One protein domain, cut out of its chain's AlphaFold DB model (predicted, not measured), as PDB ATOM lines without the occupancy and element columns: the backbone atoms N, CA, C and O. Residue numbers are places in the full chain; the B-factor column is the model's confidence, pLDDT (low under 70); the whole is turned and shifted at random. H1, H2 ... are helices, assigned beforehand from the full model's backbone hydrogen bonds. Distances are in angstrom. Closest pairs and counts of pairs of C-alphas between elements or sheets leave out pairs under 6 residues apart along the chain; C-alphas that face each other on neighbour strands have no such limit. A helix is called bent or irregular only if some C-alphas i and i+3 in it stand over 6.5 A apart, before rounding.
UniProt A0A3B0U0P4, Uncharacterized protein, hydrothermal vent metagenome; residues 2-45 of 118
ATOM      1  N   MET A   2      29.265 -12.183 -99.597       71.94
ATOM      2  CA  MET A   2      28.425 -11.194 -98.891       71.94
ATOM      3  C   MET A   2      27.203 -10.704 -99.693       71.94
ATOM      4  O   MET A   2      26.097 -10.699 -99.168       71.94
ATOM      5  N   GLU A   3      27.354 -10.381-100.980       78.25
ATOM      6  CA  GLU A   3      26.250  -9.878-101.825       78.25
ATOM      7  C   GLU A   3      25.055 -10.841-101.928       78.25
ATOM      8  O   GLU A   3      23.901 -10.420-101.879       78.25
ATOM      9  N   LYS A   4      25.319 -12.152-102.005       83.94
ATOM     10  CA  LYS A   4      24.268 -13.181-102.065       83.94
ATOM     11  C   LYS A   4      23.504 -13.284-100.741       83.94
ATOM     12  O   LYS A   4      22.297 -13.506-100.748       83.94
ATOM     13  N   VAL A   5      24.199 -13.084 -99.621       88.31
ATOM     14  CA  VAL A   5      23.605 -13.066 -98.276       88.31
ATOM     15  C   VAL A   5      22.724 -11.827 -98.095       88.31
ATOM     16  O   VAL A   5      21.605 -11.950 -97.605       88.31
ATOM     17  N   PHE A   6      23.166 -10.655 -98.568       85.25
ATOM     18  CA  PHE A   6      22.355  -9.433 -98.538       85.25
ATOM     19  C   PHE A   6      21.098  -9.539 -99.407       85.25
ATOM     20  O   PHE A   6      20.016  -9.178 -98.949       85.25
ATOM     21  N   MET A   7      21.203 -10.094-100.619       84.00
ATOM     22  CA  MET A   7      20.034 -10.349-101.471       84.00
ATOM     23  C   MET A   7      19.016 -11.269-100.790       84.00
ATOM     24  O   MET A   7      17.830 -10.947-100.751       84.00
ATOM     25  N   ALA A   8      19.471 -12.379-100.202       90.44
ATOM     26  CA  ALA A   8      18.587 -13.296 -99.488       90.44
ATOM     27  C   ALA A   8      17.902 -12.615 -98.288       90.44
ATOM     28  O   ALA A   8      16.700 -12.787 -98.093       90.44
ATOM     29  N   ALA A   9      18.634 -11.794 -97.530       89.00
ATOM     30  CA  ALA A   9      18.091 -11.058 -96.391       89.00
ATOM     31  C   ALA A   9      17.023 -10.031 -96.807       89.00
ATOM     32  O   ALA A   9      15.974  -9.955 -96.169       89.00
ATOM     33  N   ILE A  10      17.247  -9.284 -97.893       88.50
ATOM     34  CA  ILE A  10      16.291  -8.286 -98.402       88.50
ATOM     35  C   ILE A  10      15.005  -8.964 -98.880       88.50
ATOM     36  O   ILE A  10      13.910  -8.511 -98.547       88.50
ATOM     37  N   VAL A  11      15.121 -10.070 -99.619       91.25
ATOM     38  CA  VAL A  11      13.958 -10.831-100.101       91.25
ATOM     39  C   VAL A  11      13.168 -11.409 -98.929       91.25
ATOM     40  O   VAL A  11      11.946 -11.283 -98.887       91.25
ATOM     41  N   PHE A  12      13.852 -11.987 -97.939       92.44
ATOM     42  CA  PHE A  12      13.202 -12.537 -96.752       92.44
ATOM     43  C   PHE A  12      12.499 -11.450 -95.931       92.44
ATOM     44  O   PHE A  12      11.365 -11.635 -95.490       92.44
ATOM     45  N   TYR A  13      13.137 -10.287 -95.784       90.81
ATOM     46  CA  TYR A  13      12.561  -9.133 -95.102       90.81
ATOM     47  C   TYR A  13      11.321  -8.596 -95.825       90.81
ATOM     48  O   TYR A  13      10.308  -8.319 -95.183       90.81
ATOM     49  N   ALA A  14      11.361  -8.505 -97.157       84.00
ATOM     50  CA  ALA A  14      10.216  -8.082 -97.957       84.00
ATOM     51  C   ALA A  14       9.028  -9.039 -97.788       84.00
ATOM     52  O   ALA A  14       7.919  -8.590 -97.503       84.00
ATOM     53  N   ILE A  15       9.266 -10.353 -97.875       90.00
ATOM     54  CA  ILE A  15       8.229 -11.374 -97.673       90.00
ATOM     55  C   ILE A  15       7.636 -11.260 -96.267       90.00
ATOM     56  O   ILE A  15       6.417 -11.179 -96.124       90.00
ATOM     57  N   TYR A  16       8.484 -11.182 -95.238       92.38
ATOM     58  CA  TYR A  16       8.044 -11.021 -93.853       92.38
ATOM     59  C   TYR A  16       7.160  -9.780 -93.670       92.38
ATOM     60  O   TYR A  16       6.076  -9.861 -93.087       92.38
ATOM     61  N   GLN A  17       7.589  -8.639 -94.212       81.88
ATOM     62  CA  GLN A  17       6.861  -7.379 -94.098       81.88
ATOM     63  C   GLN A  17       5.508  -7.436 -94.822       81.88
ATOM     64  O   GLN A  17       4.501  -6.967 -94.286       81.88
ATOM     65  N   THR A  18       5.463  -8.043 -96.011       81.94
ATOM     66  CA  THR A  18       4.225  -8.250 -96.767       81.94
ATOM     67  C   THR A  18       3.260  -9.162 -96.014       81.94
ATOM     68  O   THR A  18       2.088  -8.815 -95.865       81.94
ATOM     69  N   THR A  19       3.733 -10.291 -95.476       85.25
ATOM     70  CA  THR A  19       2.894 -11.202 -94.685       85.25
ATOM     71  C   THR A  19       2.354 -10.514 -93.435       85.25
ATOM     72  O   THR A  19       1.160 -10.616 -93.164       85.25
ATOM     73  N   LYS A  20       3.184  -9.748 -92.715       79.94
ATOM     74  CA  LYS A  20       2.763  -8.994 -91.525       79.94
ATOM     75  C   LYS A  20       1.630  -8.013 -91.838       79.94
ATOM     76  O   LYS A  20       0.610  -8.024 -91.153       79.94
ATOM     77  N   LEU A  21       1.772  -7.222 -92.904       80.62
ATOM     78  CA  LEU A  21       0.749  -6.266 -93.349       80.62
ATOM     79  C   LEU A  21      -0.581  -6.949 -93.692       80.62
ATOM     80  O   LEU A  21      -1.648  -6.478 -93.296       80.62
ATOM     81  N   ILE A  22      -0.524  -8.076 -94.407       80.94
ATOM     82  CA  ILE A  22      -1.723  -8.832 -94.783       80.94
ATOM     83  C   ILE A  22      -2.381  -9.438 -93.537       80.94
ATOM     84  O   ILE A  22      -3.596  -9.324 -93.374       80.94
ATOM     85  N   SER A  23      -1.600 -10.039 -92.637       83.44
ATOM     86  CA  SER A  23      -2.102 -10.615 -91.388       83.44
ATOM     87  C   SER A  23      -2.774  -9.568 -90.506       83.44
ATOM     88  O   SER A  23      -3.884  -9.809 -90.039       83.44
ATOM     89  N   GLU A  24      -2.170  -8.393 -90.325       77.56
ATOM     90  CA  GLU A  24      -2.773  -7.292 -89.568       77.56
ATOM     91  C   GLU A  24      -4.085  -6.817 -90.205       77.56
ATOM     92  O   GLU A  24      -5.081  -6.623 -89.505       77.56
ATOM     93  N   HIS A  25      -4.132  -6.696 -91.535       79.75
ATOM     94  CA  HIS A  25      -5.348  -6.294 -92.239       79.75
ATOM     95  C   HIS A  25      -6.474  -7.332 -92.099       79.75
ATOM     96  O   HIS A  25      -7.621  -6.980 -91.810       79.75
ATOM     97  N   LEU A  26      -6.159  -8.621 -92.258       78.25
ATOM     98  CA  LEU A  26      -7.129  -9.706 -92.100       78.25
ATOM     99  C   LEU A  26      -7.611  -9.828 -90.654       78.25
ATOM    100  O   LEU A  26      -8.800 -10.062 -90.429       78.25
ATOM    101  N   LEU A  27      -6.722  -9.624 -89.680       74.50
ATOM    102  CA  LEU A  27      -7.061  -9.667 -88.262       74.50
ATOM    103  C   LEU A  27      -7.980  -8.501 -87.886       74.50
ATOM    104  O   LEU A  27      -9.043  -8.737 -87.312       74.50
ATOM    105  N   LYS A  28      -7.653  -7.271 -88.309       66.56
ATOM    106  CA  LYS A  28      -8.526  -6.097 -88.132       66.56
ATOM    107  C   LYS A  28      -9.894  -6.324 -88.780       66.56
ATOM    108  O   LYS A  28     -10.923  -6.123 -88.136       66.56
ATOM    109  N   ARG A  29      -9.935  -6.846 -90.011       72.06
ATOM    110  CA  ARG A  29     -11.191  -7.167 -90.711       72.06
ATOM    111  C   ARG A  29     -12.017  -8.233 -89.981       72.06
ATOM    112  O   ARG A  29     -13.244  -8.133 -89.958       72.06
ATOM    113  N   LYS A  30     -11.376  -9.249 -89.395       71.38
ATOM    114  CA  LYS A  30     -12.051 -10.324 -88.652       71.38
ATOM    115  C   LYS A  30     -12.592  -9.838 -87.303       71.38
ATOM    116  O   LYS A  30     -13.705 -10.209 -86.954       71.38
ATOM    117  N   ILE A  31     -11.859  -8.976 -86.596       67.69
ATOM    118  CA  ILE A  31     -12.278  -8.387 -85.310       67.69
ATOM    119  C   ILE A  31     -13.485  -7.458 -85.494       67.69
ATOM    120  O   ILE A  31     -14.450  -7.566 -84.742       67.69
ATOM    121  N   ILE A  32     -13.485  -6.624 -86.542       64.50
ATOM    122  CA  ILE A  32     -14.621  -5.745 -86.879       64.50
ATOM    123  C   ILE A  32     -15.879  -6.571 -87.198       64.50
ATOM    124  O   ILE A  32     -16.970  -6.246 -86.738       64.50
ATOM    125  N   LYS A  33     -15.735  -7.681 -87.938       63.62
ATOM    126  CA  LYS A  33     -16.852  -8.598 -88.231       63.62
ATOM    127  C   LYS A  33     -17.344  -9.391 -87.014       63.62
ATOM    128  O   LYS A  33     -18.477  -9.854 -87.032       63.62
ATOM    129  N   ALA A  34     -16.515  -9.561 -85.984       64.88
ATOM    130  CA  ALA A  34     -16.839 -10.319 -84.777       64.88
ATOM    131  C   ALA A  34     -17.536  -9.481 -83.681       64.88
ATOM    132  O   ALA A  34     -17.690  -9.968 -82.563       64.88
ATOM    133  N   GLY A  35     -17.928  -8.231 -83.962       56.53
ATOM    134  CA  GLY A  35     -18.764  -7.409 -83.071       56.53
ATOM    135  C   GLY A  35     -18.095  -6.918 -81.779       56.53
ATOM    136  O   GLY A  35     -18.736  -6.239 -80.986       56.53
ATOM    137  N   HIS A  36     -16.808  -7.202 -81.564       54.53
ATOM    138  CA  HIS A  36     -16.048  -6.760 -80.388       54.53
ATOM    139  C   HIS A  36     -15.399  -5.388 -80.634       54.53
ATOM    140  O   HIS A  36     -14.172  -5.254 -80.622       54.53
ATOM    141  N   ILE A  37     -16.227  -4.370 -80.883       52.19
ATOM    142  CA  ILE A  37     -15.781  -2.996 -81.179       52.19
ATOM    143  C   ILE A  37     -14.924  -2.424 -80.031       52.19
ATOM    144  O   ILE A  37     -13.948  -1.726 -80.283       52.19
ATOM    145  N   GLU A  38     -15.193  -2.827 -78.787       52.38
ATOM    146  CA  GLU A  38     -14.443  -2.385 -77.600       52.38
ATOM    147  C   GLU A  38     -13.010  -2.952 -77.521       52.38
ATOM    148  O   GLU A  38     -12.119  -2.302 -76.982       52.38
ATOM    149  N   LYS A  39     -12.731  -4.130 -78.108       52.41
ATOM    150  CA  LYS A  39     -11.364  -4.699 -78.156       52.41
ATOM    151  C   LYS A  39     -10.562  -4.264 -79.383       52.41
ATOM    152  O   LYS A  39      -9.338  -4.386 -79.375       52.41
ATOM    153  N   ALA A  40     -11.218  -3.746 -80.422       51.12
ATOM    154  CA  ALA A  40     -10.537  -3.177 -81.586       51.12
ATOM    155  C   ALA A  40      -9.744  -1.910 -81.221       51.12
ATOM    156  O   ALA A  40      -8.691  -1.664 -81.800       51.12
ATOM    157  N   GLN A  41     -10.209  -1.172 -80.210       49.06
ATOM    158  CA  GLN A  41      -9.590   0.062 -79.724       49.06
ATOM    159  C   GLN A  41      -8.334  -0.176 -78.863       49.06
ATOM    160  O   GLN A  41      -7.525   0.727 -78.692       49.06
ATOM    161  N   ILE A  42      -8.134  -1.399 -78.350       50.38
ATOM    162  CA  ILE A  42      -6.956  -1.795 -77.549       50.38
ATOM    163  C   ILE A  42      -5.796  -2.257 -78.459       50.38
ATOM    164  O   ILE A  42      -4.644  -2.312 -78.041       50.38
ATOM    165  N   LEU A  43      -6.091  -2.582 -79.725       52.66
ATOM    166  CA  LEU A  43      -5.101  -2.889 -80.767       52.66
ATOM    167  C   LEU A  43      -4.723  -1.668 -81.611       52.66
ATOM    168  O   LEU A  43      -3.901  -1.795 -82.521       52.66
ATOM    169  N   ASP A  44      -5.316  -0.507 -81.338       51.19
ATOM    170  CA  ASP A  44      -4.788   0.745 -81.851       51.19
ATOM    171  C   ASP A  44      -3.501   1.031 -81.065       51.19
ATOM    172  O   ASP A  44      -3.573   1.282 -79.858       51.19
ATOM    173  N   PRO A  45      -2.305   0.951 -81.686       48.78
ATOM    174  CA  PRO A  45      -1.123   1.498 -81.043       48.78
ATOM    175  C   PRO A  45      -1.458   2.947 -80.713       48.78
ATOM    176  O   PRO A  45      -1.939   3.660 -81.595       48.78
TER     177      PRO A  45
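AT A GLANCE: This is residues 2 to 45 of the 118 residues of an uncharacterized protein of hydrothermal vent metagenome (UniProt A0A3B0U0P4). One long, unbroken helix, H1, makes nearly the whole length of this rod, and at its far end the backbone folds back into a small hook that holds the short helix H2 and a tail. Most of H1, residues 2 to 26, sticks out free of the rest, while the hook packs on its last turns with H2. The printed part has 44 residues with two named helices, H1 then H2, and no named strand; the class is all helix. It is extended, with a radius of gyration of the C-alphas of 16.0 A, and the C-alphas span 49 by 18 by 6 A.

IN THESE COORDINATES: H1 covers residues 2 to 33 and measures 46.6 A from first to last C-alpha. It begins at C-alpha 2, at (28.425, -11.194, -98.891), and ends at C-alpha 33, at (-16.852, -8.598, -88.231). H2 covers residues 37 to 40, is 5.3 A long, and ends at C-alpha 40, at (-10.537, -3.177, -81.586). Residues 41 to 45 follow it.

HOW THE PARTS SIT: H1 is not bent. Each pair of O i and N i+4 inside it is within hydrogen-bond range, while H2 is too short for such a pair and has its one O i to N i+3 pair within range. A tight link of 3 residues joins H1 to H2. The two helices touch, H1 with residues 28 to 32 alone; their closest C-alphas are those of Ile 31 and Ala 40, 6.6 A apart. Residues 33 to 38 stand free.

THE WHOLE: The two C-alphas farthest apart are those of Met 2 and Gly 35, at 49.9 A. The printed part has no cut and no long link between its helices. The mean pLDDT of the printed part is 73.3; residue 28 and residues 31 to 45 are under 70, and the mean of H2 is 52.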